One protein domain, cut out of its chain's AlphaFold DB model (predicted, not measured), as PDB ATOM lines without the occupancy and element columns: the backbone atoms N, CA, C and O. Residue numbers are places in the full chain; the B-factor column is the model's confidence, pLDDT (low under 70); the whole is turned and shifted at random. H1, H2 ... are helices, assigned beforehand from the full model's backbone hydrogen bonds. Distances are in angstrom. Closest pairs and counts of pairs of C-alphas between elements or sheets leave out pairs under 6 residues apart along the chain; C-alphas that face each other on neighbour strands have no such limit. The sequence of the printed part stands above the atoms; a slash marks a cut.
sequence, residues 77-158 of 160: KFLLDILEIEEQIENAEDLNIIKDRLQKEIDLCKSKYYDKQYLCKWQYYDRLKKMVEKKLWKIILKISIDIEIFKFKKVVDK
ATOM      1  N   LYS A  77     257.190 347.747 474.683       96.38
ATOM      2  CA  LYS A  77     256.424 348.921 475.110       96.38
ATOM      3  C   LYS A  77     255.131 348.477 475.785       96.38
ATOM      4  O   LYS A  77     254.866 348.890 476.904       96.38
ATOM      5  N   PHE A  78     254.401 347.555 475.166       96.00
ATOM      6  CA  PHE A  78     253.211 346.969 475.764       96.00
ATOM      7  C   PHE A  78     253.505 346.305 477.115       96.00
ATOM      8  O   PHE A  78     252.754 346.486 478.067       96.00
ATOM      9  N   LEU A  79     254.593 345.534 477.222       96.31
ATOM     10  CA  LEU A  79     254.945 344.871 478.482       96.31
ATOM     11  C   LEU A  79     255.267 345.871 479.602       96.31
ATOM     12  O   LEU A  79     254.881 345.632 480.743       96.31
ATOM     13  N   LEU A  80     255.919 346.992 479.281       97.50
ATOM     14  CA  LEU A  80     256.145 348.084 480.231       97.50
ATOM     15  C   LEU A  80     254.826 348.729 480.672       97.50
ATOM     16  O   LEU A  80     254.623 348.906 481.870       97.50
ATOM     17  N   ASP A  81     253.900 348.981 479.740       96.88
ATOM     18  CA  ASP A  81     252.573 349.522 480.066       96.88
ATOM     19  C   ASP A  81     251.806 348.586 481.026       96.88
ATOM     20  O   ASP A  81     251.085 349.039 481.915       96.88
ATOM     21  N   ILE A  82     251.955 347.264 480.872       97.69
ATOM     22  CA  ILE A  82     251.350 346.281 481.783       97.69
ATOM     23  C   ILE A  82     251.936 346.390 483.192       97.69
ATOM     24  O   ILE A  82     251.162 346.372 484.148       97.69
ATOM     25  N   LEU A  83     253.260 346.514 483.322       97.06
ATOM     26  CA  LEU A  83     253.921 346.671 484.622       97.06
ATOM     27  C   LEU A  83     253.474 347.958 485.325       97.06
ATOM     28  O   LEU A  83     253.184 347.935 486.518       97.06
ATOM     29  N   GLU A  84     253.342 349.057 484.582       97.00
ATOM     30  CA  GLU A  84     252.844 350.324 485.126       97.00
ATOM     31  C   GLU A  84     251.406 350.179 485.654       97.00
ATOM     32  O   GLU A  84     251.076 350.661 486.739       97.00
ATOM     33  N   ILE A  85     250.537 349.465 484.929       97.19
ATOM     34  CA  ILE A  85     249.171 349.202 485.403       97.19
ATOM     35  C   ILE A  85     249.184 348.313 486.658       97.19
ATOM     36  O   ILE A  85     248.356 348.523 487.544       97.19
ATOM     37  N   GLU A  86     250.092 347.338 486.770       97.50
ATOM     38  CA  GLU A  86     250.238 346.533 487.995       97.50
ATOM     39  C   GLU A  86     250.575 347.405 489.204       97.50
ATOM     40  O   GLU A  86     249.901 347.303 490.230       97.50
ATOM     41  N   GLU A  87     251.534 348.317 489.059       96.50
ATOM     42  CA  GLU A  87     251.905 349.264 490.109       96.50
ATOM     43  C   GLU A  87     250.727 350.175 490.498       96.50
ATOM     44  O   GLU A  87     250.445 350.378 491.682       96.50
ATOM     45  N   GLN A  88     249.966 350.665 489.514       95.88
ATOM     46  CA  GLN A  88     248.747 351.438 489.769       95.88
ATOM     47  C   GLN A  88     247.709 350.618 490.549       95.88
ATOM     48  O   GLN A  88     247.111 351.125 491.498       95.88
ATOM     49  N   ILE A  89     247.503 349.341 490.202       96.50
ATOM     50  CA  ILE A  89     246.590 348.449 490.934       96.50
ATOM     51  C   ILE A  89     247.054 348.266 492.377       96.50
ATOM     52  O   ILE A  89     246.222 348.265 493.285       96.50
ATOM     53  N   GLU A  90     248.351 348.102 492.621       94.38
ATOM     54  CA  GLU A  90     248.899 347.883 493.962       94.38
ATOM     55  C   GLU A  90     248.786 349.115 494.857       94.38
ATOM     56  O   GLU A  90     248.420 348.975 496.028       94.38
ATOM     57  N   ASN A  91     248.960 350.309 494.295       93.19
ATOM     58  CA  ASN A  91     248.998 351.556 495.057       93.19
ATOM     59  C   ASN A  91     247.653 352.298 495.128       93.19
ATOM     60  O   ASN A  91     247.452 353.103 496.031       93.19
ATOM     61  N   ALA A  92     246.697 352.017 494.236       90.81
ATOM     62  CA  ALA A  92     245.418 352.731 494.217       90.81
ATOM     63  C   ALA A  92     244.509 352.401 495.417       90.81
ATOM     64  O   ALA A  92     244.321 351.232 495.769       90.81
ATOM     65  N   GLU A  93     243.882 353.424 496.000       81.31
ATOM     66  CA  GLU A  93     242.821 353.271 497.008       81.31
ATOM     67  C   GLU A  93     241.457 352.984 496.360       81.31
ATOM     68  O   GLU A  93     240.702 352.143 496.850       81.31
ATOM     69  N   ASP A  94     241.182 353.616 495.213       87.62
ATOM     70  CA  ASP A  94     240.011 353.355 494.375       87.62
ATOM     71  C   ASP A  94     240.430 352.673 493.064       87.62
ATOM     72  O   ASP A  94     241.211 353.198 492.271       87.62
ATOM     73  N   LEU A  95     239.884 351.482 492.832       93.88
ATOM     74  CA  LEU A  95     240.190 350.650 491.671       93.88
ATOM     75  C   LEU A  95     239.137 350.746 490.562       93.88
ATOM     76  O   LEU A  95     239.309 350.107 489.524       93.88
ATOM     77  N   ASN A  96     238.053 351.506 490.745       91.88
ATOM     78  CA  ASN A  96     236.951 351.556 489.780       91.88
ATOM     79  C   ASN A  96     237.401 352.100 488.420       91.88
ATOM     80  O   ASN A  96     237.100 351.500 487.389       91.88
ATOM     81  N   ILE A  97     238.216 353.158 488.407       92.56
ATOM     82  CA  ILE A  97     238.750 353.743 487.166       92.56
ATOM     83  C   ILE A  97     239.611 352.723 486.406       92.56
ATOM     84  O   ILE A  97     239.469 352.552 485.193       92.56
ATOM     85  N   ILE A  98     240.488 352.009 487.121       95.00
ATOM     86  CA  ILE A  98     241.361 350.987 486.528       95.00
ATOM     87  C   ILE A  98     240.522 349.814 486.010       95.00
ATOM     88  O   ILE A  98     240.746 349.332 484.899       95.00
ATOM     89  N   LYS A  99     239.515 349.384 486.778       95.62
ATOM     90  CA  LYS A  99     238.574 348.331 486.390       95.62
ATOM     91  C   LYS A  99     237.848 348.674 485.088       95.62
ATOM     92  O   LYS A  99     237.802 347.832 484.191       95.62
ATOM     93  N   ASP A 100     237.327 349.891 484.966       95.75
ATOM     94  CA  ASP A 100     236.596 350.341 483.779       95.75
ATOM     95  C   ASP A 100     237.510 350.465 482.558       95.75
ATOM     96  O   ASP A 100     237.135 350.057 481.455       95.75
ATOM     97  N   ARG A 101     238.736 350.972 482.745       96.12
ATOM     98  CA  ARG A 101     239.762 351.000 481.693       96.12
ATOM     99  C   ARG A 101     240.064 349.588 481.188       96.12
ATOM    100  O   ARG A 101     239.994 349.347 479.986       96.12
ATOM    101  N   LEU A 102     240.347 348.648 482.091       97.19
ATOM    102  CA  LEU A 102     240.625 347.253 481.736       97.19
ATOM    103  C   LEU A 102     239.434 346.588 481.041       97.19
ATOM    104  O   LEU A 102     239.627 345.824 480.099       97.19
ATOM    105  N   GLN A 103     238.207 346.888 481.470       97.50
ATOM    106  CA  GLN A 103     237.007 346.344 480.844       97.50
ATOM    107  C   GLN A 103     236.873 346.802 479.384       97.50
ATOM    108  O   GLN A 103     236.634 345.965 478.515       97.50
ATOM    109  N   LYS A 104     237.121 348.086 479.093       97.75
ATOM    110  CA  LYS A 104     237.123 348.616 477.717       97.75
ATOM    111  C   LYS A 104     238.167 347.932 476.833       97.75
ATOM    112  O   LYS A 104     237.852 347.536 475.713       97.75
ATOM    113  N   GLU A 105     239.384 347.748 477.344       97.69
ATOM    114  CA  GLU A 105     240.450 347.050 476.611       97.69
ATOM    115  C   GLU A 105     240.106 345.576 476.349       97.69
ATOM    116  O   GLU A 105     240.334 345.055 475.255       97.69
ATOM    117  N   ILE A 106     239.496 344.899 477.327       97.38
ATOM    118  CA  ILE A 106     239.002 343.526 477.167       97.38
ATOM    119  C   ILE A 106     237.918 343.460 476.088       97.38
ATOM    120  O   ILE A 106     237.954 342.559 475.250       97.38
ATOM    121  N   ASP A 107     236.969 344.394 476.076       97.31
ATOM    122  CA  ASP A 107     235.883 344.406 475.091       97.31
ATOM    123  C   ASP A 107     236.400 344.695 473.675       97.31
ATOM    124  O   ASP A 107     235.980 344.044 472.712       97.31
ATOM    125  N   LEU A 108     237.406 345.569 473.547       96.94
ATOM    126  CA  LEU A 108     238.138 345.753 472.297       96.94
ATOM    127  C   LEU A 108     238.795 344.443 471.844       96.94
ATOM    128  O   LEU A 108     238.622 344.035 470.694       96.94
ATOM    129  N   CYS A 109     239.501 343.747 472.738       95.94
ATOM    130  CA  CYS A 109     240.127 342.470 472.406       95.94
ATOM    131  C   CYS A 109     239.100 341.396 472.014       95.94
ATOM    132  O   CYS A 109     239.335 340.647 471.068       95.94
ATOM    133  N   LYS A 110     237.936 341.351 472.676       95.12
ATOM    134  CA  LYS A 110     236.831 340.445 472.327       95.12
ATOM    135  C   LYS A 110     236.317 340.678 470.912       95.12
ATOM    136  O   LYS A 110     236.048 339.708 470.210       95.12
ATOM    137  N   SER A 111     236.197 341.934 470.479       95.69
ATOM    138  CA  SER A 111     235.765 342.255 469.109       95.69
ATOM    139  C   SER A 111     236.768 341.790 468.042       95.69
ATOM    140  O   SER A 111     236.387 341.527 466.904       95.69
ATOM    141  N   LYS A 112     238.038 341.624 468.431       95.00
ATOM    142  CA  LYS A 112     239.160 341.217 467.576       95.00
ATOM    143  C   LYS A 112     239.759 339.875 468.004       95.00
ATOM    144  O   LYS A 112     240.955 339.655 467.855       95.00
ATOM    145  N   TYR A 113     238.941 338.961 468.531       91.38
ATOM    146  CA  TYR A 113     239.405 337.687 469.101       91.38
ATOM    147  C   TYR A 113     240.166 336.783 468.109       91.38
ATOM    148  O   TYR A 113     240.866 335.864 468.531       91.38
ATOM    149  N   TYR A 114     239.971 336.993 466.804       90.50
ATOM    150  CA  TYR A 114     240.642 336.277 465.715       90.50
ATOM    151  C   TYR A 114     242.065 336.796 465.453       90.50
ATOM    152  O   TYR A 114     242.861 336.118 464.808       90.50
ATOM    153  N   ASP A 115     242.396 337.991 465.948       92.56
ATOM    154  CA  ASP A 115     243.733 338.559 465.865       92.56
ATOM    155  C   ASP A 115     244.574 338.090 467.059       92.56
ATOM    156  O   ASP A 115     244.221 338.258 468.231       92.56
ATOM    157  N   LYS A 116     245.723 337.493 466.750       90.69
ATOM    158  CA  LYS A 116     246.606 336.861 467.730       90.69
ATOM    159  C   LYS A 116     247.219 337.868 468.706       90.69
ATOM    160  O   LYS A 116     247.390 337.539 469.881       90.69
ATOM    161  N   GLN A 117     247.517 339.091 468.259       92.19
ATOM    162  CA  GLN A 117     248.042 340.134 469.142       92.19
ATOM    163  C   GLN A 117     246.979 340.553 470.152       92.19
ATOM    164  O   GLN A 117     247.255 340.611 471.349       92.19
ATOM    165  N   TYR A 118     245.743 340.777 469.700       94.25
ATOM    166  CA  TYR A 118     244.635 341.118 470.595       94.25
ATOM    167  C   TYR A 118     244.305 339.984 471.566       94.25
ATOM    168  O   TYR A 118     244.030 340.238 472.736       94.25
ATOM    169  N   LEU A 119     244.406 338.731 471.129       92.75
ATOM    170  CA  LEU A 119     244.232 337.577 472.003       92.75
ATOM    171  C   LEU A 119     245.334 337.464 473.070       92.75
ATOM    172  O   LEU A 119     245.058 337.038 474.194       92.75
ATOM    173  N   CYS A 120     246.573 337.837 472.743       92.62
ATOM    174  CA  CYS A 120     247.664 337.902 473.713       92.62
ATOM    175  C   CYS A 120     247.428 339.047 474.712       92.62
ATOM    176  O   CYS A 120     247.411 338.810 475.920       92.62
ATOM    177  N   LYS A 121     247.103 340.252 474.221       95.19
ATOM    178  CA  LYS A 121     246.745 341.414 475.056       95.19
ATOM    179  C   LYS A 121     245.598 341.108 476.019       95.19
ATOM    180  O   LYS A 121     245.692 341.417 477.205       95.19
ATOM    181  N   TRP A 122     244.557 340.423 475.544       95.62
ATOM    182  CA  TRP A 122     243.427 340.011 476.375       95.62
ATOM    183  C   TRP A 122     243.872 339.170 477.578       95.62
ATOM    184  O   TRP A 122     243.380 339.383 478.679       95.62
ATOM    185  N   GLN A 123     244.841 338.264 477.420       93.50
ATOM    186  CA  GLN A 123     245.338 337.456 478.543       93.50
ATOM    187  C   GLN A 123     245.956 338.321 479.642       93.50
ATOM    188  O   GLN A 123     245.702 338.084 480.825       93.50
ATOM    189  N   TYR A 124     246.723 339.343 479.260       96.31
ATOM    190  CA  TYR A 124     247.290 340.293 480.210       96.31
ATOM    191  C   TYR A 124     246.200 341.117 480.894       96.31
ATOM    192  O   TYR A 124     246.181 341.190 482.121       96.31
ATOM    193  N   TYR A 125     245.250 341.672 480.139       97.69
ATOM    194  CA  TYR A 125     244.169 342.465 480.728       97.69
ATOM    195  C   TYR A 125     243.240 341.640 481.627       97.69
ATOM    196  O   TYR A 125     242.836 342.118 482.685       97.69
ATOM    197  N   ASP A 126     242.944 340.388 481.271       95.94
ATOM    198  CA  ASP A 126     242.157 339.470 482.104       95.94
ATOM    199  C   ASP A 126     242.875 339.148 483.427       95.94
ATOM    200  O   ASP A 126     242.256 339.133 484.494       95.94
ATOM    201  N   ARG A 127     244.204 338.972 483.387       96.75
ATOM    202  CA  ARG A 127     245.043 338.818 484.587       96.75
ATOM    203  C   ARG A 127     244.984 340.060 485.479       96.75
ATOM    204  O   ARG A 127     244.741 339.926 486.677       96.75
ATOM    205  N   LEU A 128     245.159 341.251 484.905       97.81
ATOM    206  CA  LEU A 128     245.089 342.517 485.643       97.81
ATOM    207  C   LEU A 128     243.701 342.735 486.256       97.81
ATOM    208  O   LEU A 128     243.583 343.114 487.419       97.81
ATOM    209  N   LYS A 129     242.635 342.408 485.520       97.06
ATOM    210  CA  LYS A 129     241.262 342.480 486.030       97.06
ATOM    211  C   LYS A 129     241.064 341.572 487.246       97.06
ATOM    212  O   LYS A 129     240.497 342.010 488.244       97.06
ATOM    213  N   LYS A 130     241.596 340.345 487.220       96.00
ATOM    214  CA  LYS A 130     241.583 339.438 488.384       96.00
ATOM    215  C   LYS A 130     242.364 339.996 489.576       96.00
ATOM    216  O   LYS A 130     241.954 339.789 490.717       96.00
ATOM    217  N   MET A 131     243.471 340.706 489.341       96.94
ATOM    218  CA  MET A 131     244.212 341.394 490.409       96.94
ATOM    219  C   MET A 131     243.370 342.501 491.050       96.94
ATOM    220  O   MET A 131     243.265 342.544 492.278       96.94
ATOM    221  N   VAL A 132     242.709 343.327 490.232       96.81
ATOM    222  CA  VAL A 132     241.770 344.360 490.695       96.81
ATOM    223  C   VAL A 132     240.653 343.748 491.536       96.81
ATOM    224  O   VAL A 132     240.432 344.173 492.668       96.81
ATOM    225  N   GLU A 133     239.980 342.718 491.022       94.88
ATOM    226  CA  GLU A 133     238.898 342.032 491.733       94.88
ATOM    227  C   GLU A 133     239.384 341.474 493.074       94.88
ATOM    228  O   GLU A 133     238.749 341.697 494.103       94.88
ATOM    229  N   LYS A 134     240.551 340.820 493.102       94.88
ATOM    230  CA  LYS A 134     241.150 340.295 494.336       94.88
ATOM    231  C   LYS A 134     241.432 341.397 495.360       94.88
ATOM    232  O   LYS A 134     241.220 341.177 496.552       94.88
ATOM    233  N   LYS A 135     241.924 342.562 494.933       94.69
ATOM    234  CA  LYS A 135     242.194 343.684 495.842       94.69
ATOM    235  C   LYS A 135     240.899 344.323 496.348       94.69
ATOM    236  O   LYS A 135     240.787 344.539 497.552       94.69
ATOM    237  N   LEU A 136     239.895 344.511 495.488       92.69
ATOM    238  CA  LEU A 136     238.557 344.958 495.895       92.69
ATOM    239  C   LEU A 136     237.951 344.032 496.956       92.69
ATOM    240  O   LEU A 136     237.472 344.508 497.981       92.69
ATOM    241  N   TRP A 137     238.045 342.713 496.764       92.50
ATOM    242  CA  TRP A 137     237.583 341.738 497.754       92.50
ATOM    243  C   TRP A 137     238.273 341.892 499.110       92.50
ATOM    244  O   TRP A 137     237.608 341.824 500.140       92.50
ATOM    245  N   LYS A 138     239.588 342.146 499.136       91.44
ATOM    246  CA  LYS A 138     240.323 342.404 500.386       91.44
ATOM    247  C   LYS A 138     239.857 343.685 501.081       91.44
ATOM    248  O   LYS A 138     239.723 343.686 502.300       91.44
ATOM    249  N   ILE A 139     239.615 344.750 500.318       90.00
ATOM    250  CA  ILE A 139     239.116 346.027 500.850       90.00
ATOM    251  C   ILE A 139     237.726 345.828 501.465       90.00
ATOM    252  O   ILE A 139     237.509 346.200 502.615       90.00
ATOM    253  N   ILE A 140     236.817 345.171 500.738       90.50
ATOM    254  CA  ILE A 140     235.462 344.861 501.218       90.50
ATOM    255  C   ILE A 140     235.522 344.017 502.493       90.50
ATOM    256  O   ILE A 140     234.839 344.332 503.462       90.50
ATOM    257  N   LEU A 141     236.362 342.978 502.524       92.38
ATOM    258  CA  LEU A 141     236.514 342.124 503.700       92.38
ATOM    259  C   LEU A 141     236.981 342.923 504.925       92.38
ATOM    260  O   LEU A 141     236.430 342.746 506.009       92.38
ATOM    261  N   LYS A 142     237.951 343.829 504.749       91.00
ATOM    262  CA  LYS A 142     238.441 344.702 505.822       91.00
ATOM    263  C   LYS A 142     237.326 345.603 506.365       91.00
ATOM    264  O   LYS A 142     237.105 345.628 507.569       91.00
ATOM    265  N   ILE A 143     236.582 346.267 505.478       90.81
ATOM    266  CA  ILE A 143     235.464 347.143 505.859       90.81
ATOM    267  C   ILE A 143     234.375 346.361 506.606       90.81
ATOM    268  O   ILE A 143     233.872 346.832 507.623       90.81
ATOM    269  N   SER A 144     234.018 345.163 506.135       90.75
ATOM    270  CA  SER A 144     233.017 344.318 506.798       90.75
ATOM    271  C   SER A 144     233.422 343.965 508.231       90.75
ATOM    272  O   SER A 144     232.601 344.083 509.140       90.75
ATOM    273  N   ILE A 145     234.693 343.609 508.446       92.06
ATOM    274  CA  ILE A 145     235.243 343.323 509.779       92.06
ATOM    275  C   ILE A 145     235.201 344.577 510.665       92.06
ATOM    276  O   ILE A 145     234.745 344.508 511.807       92.06
ATOM    277  N   ASP A 146     235.613 345.736 510.142       92.44
ATOM    278  CA  ASP A 146     235.609 346.998 510.893       92.44
ATOM    279  C   ASP A 146     234.186 347.393 511.343       92.44
ATOM    280  O   ASP A 146     233.977 347.833 512.478       92.44
ATOM    281  N   ILE A 147     233.180 347.169 510.487       91.81
ATOM    282  CA  ILE A 147     231.761 347.391 510.809       91.81
ATOM    283  C   ILE A 147     231.281 346.443 511.918       91.81
ATOM    284  O   ILE A 147     230.559 346.877 512.821       91.81
ATOM    285  N   GLU A 148     231.645 345.159 511.864       91.69
ATOM    286  CA  GLU A 148     231.283 344.181 512.899       91.69
ATOM    287  C   GLU A 148     231.895 344.540 514.258       91.69
ATOM    288  O   GLU A 148     231.180 344.573 515.264       91.69
ATOM    289  N   ILE A 149     233.177 344.914 514.282       90.69
ATOM    290  CA  ILE A 149     233.870 345.367 515.496       90.69
ATOM    291  C   ILE A 149     233.191 346.612 516.079       90.69
ATOM    292  O   ILE A 149     232.975 346.698 517.290       90.69
ATOM    293  N   PHE A 150     232.824 347.581 515.237       91.00
ATOM    294  CA  PHE A 150     232.151 348.800 515.683       91.00
ATOM    295  C   PHE A 150     230.769 348.523 516.293       91.00
ATOM    296  O   PHE A 150     230.420 349.095 517.329       91.00
ATOM    297  N   LYS A 151     229.986 347.619 515.687       90.44
ATOM    298  CA  LYS A 151     228.700 347.176 516.246       90.44
ATOM    299  C   LYS A 151     228.888 346.511 517.608       90.44
ATOM    300  O   LYS A 151     228.135 346.820 518.524       90.44
ATOM    301  N   PHE A 152     229.899 345.652 517.746       88.31
ATOM    302  CA  PHE A 152     230.199 344.975 519.007       88.31
ATOM    303  C   PHE A 152     230.573 345.966 520.117       88.31
ATOM    304  O   PHE A 152     229.982 345.919 521.194       88.31
ATOM    305  N   LYS A 153     231.467 346.929 519.840       87.56
ATOM    306  CA  LYS A 153     231.842 347.982 520.805       87.56
ATOM    307  C   LYS A 153     230.631 348.763 521.316       87.56
ATOM    308  O   LYS A 153     230.447 348.876 522.519       87.56
ATOM    309  N   LYS A 154     229.732 349.188 520.419       85.69
ATOM    310  CA  LYS A 154     228.491 349.886 520.807       85.69
ATOM    311  C   LYS A 154     227.561 349.073 521.708       85.69
ATOM    312  O   LYS A 154     226.762 349.666 522.427       85.69
ATOM    313  N   VAL A 155     227.578 347.744 521.607       85.38
ATOM    314  CA  VAL A 155     226.790 346.870 522.486       85.38
ATOM    315  C   VAL A 155     227.447 346.781 523.859       85.38
ATOM    316  O   VAL A 155     226.752 346.928 524.858       85.38
ATOM    317  N   VAL A 156     228.770 346.609 523.908       82.19
ATOM    318  CA  VAL A 156     229.535 346.579 525.166       82.19
ATOM    319  C   VAL A 156     229.377 347.892 525.937       82.19
ATOM    320  O   VAL A 156     229.028 347.857 527.113       82.19
ATOM    321  N   ASP A 157     229.506 349.037 525.262       83.00
ATOM    322  CA  ASP A 157     229.368 350.372 525.868       83.00
ATOM    323  C   ASP A 157     227.948 350.678 526.387       83.00
ATOM    324  O   ASP A 157     227.749 351.658 527.092       83.00
ATOM    325  N   LYS A 158     226.934 349.889 526.003       77.25
ATOM    326  CA  LYS A 158     225.552 350.021 526.504       77.25
ATOM    327  C   LYS A 158     225.242 349.114 527.696       77.25
ATOM    328  O   LYS A 158     224.176 349.264 528.287       77.25
TER     329      LYS A 158
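Overview. This is residues 77 to 158 of the 160 residues of the protein "J domain-containing protein" of Nosema apis BRL 01 (UniProt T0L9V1). One very long helix, H3, has two shorter helices, H1 and H2, packed on its first part, while its residues 140 to 158 stick out as a bare arm that makes much of the length. H2 and H3 form a helical hairpin, and H1 runs alongside H3. The 82 printed residues hold H1, H2 and H3 in that order, with no named strand: all helix, only just extended and close to loose, radius of gyration of the C-alphas 18.1 A, spans 64 by 23 by 15 A.

Along the chain. H1, residues 77 to 91, begins at C-alpha 77 (256.424, 348.921, 475.110) and is 21.4 A long. H2, residues 96 to 111, is 22.7 A long. H3, residues 116 to 158, is 63.8 A long and ends at C-alpha 158 (225.552, 350.021, 526.504).

Arrangement. H2 touches H3 residues 118 to 132 alone, closest C-alphas Cys 109 and Tyr 118, 5.0 A, opposite ways at a shallow tilt of 30 degrees. H1 touches H3 residues 124 to 132 alone, closest C-alphas Ile 89 and Val 132, 6.3 A, the same way at a shallow tilt of 3 degrees. H1 and H2 are close but not clearly touching, closest C-alphas Ile 89 and Ile 98, 7.3 A. Every O i to N i+4 pair is within hydrogen-bond range in H1 and H2, and 38 of 39 in H3.

Size, cuts and confidence. The C-alphas farthest apart, Asp 115 and Lys 158, are 64.3 A apart. The printed part has no cut, both links are tight, and no printed residue is under 70 in pLDDT.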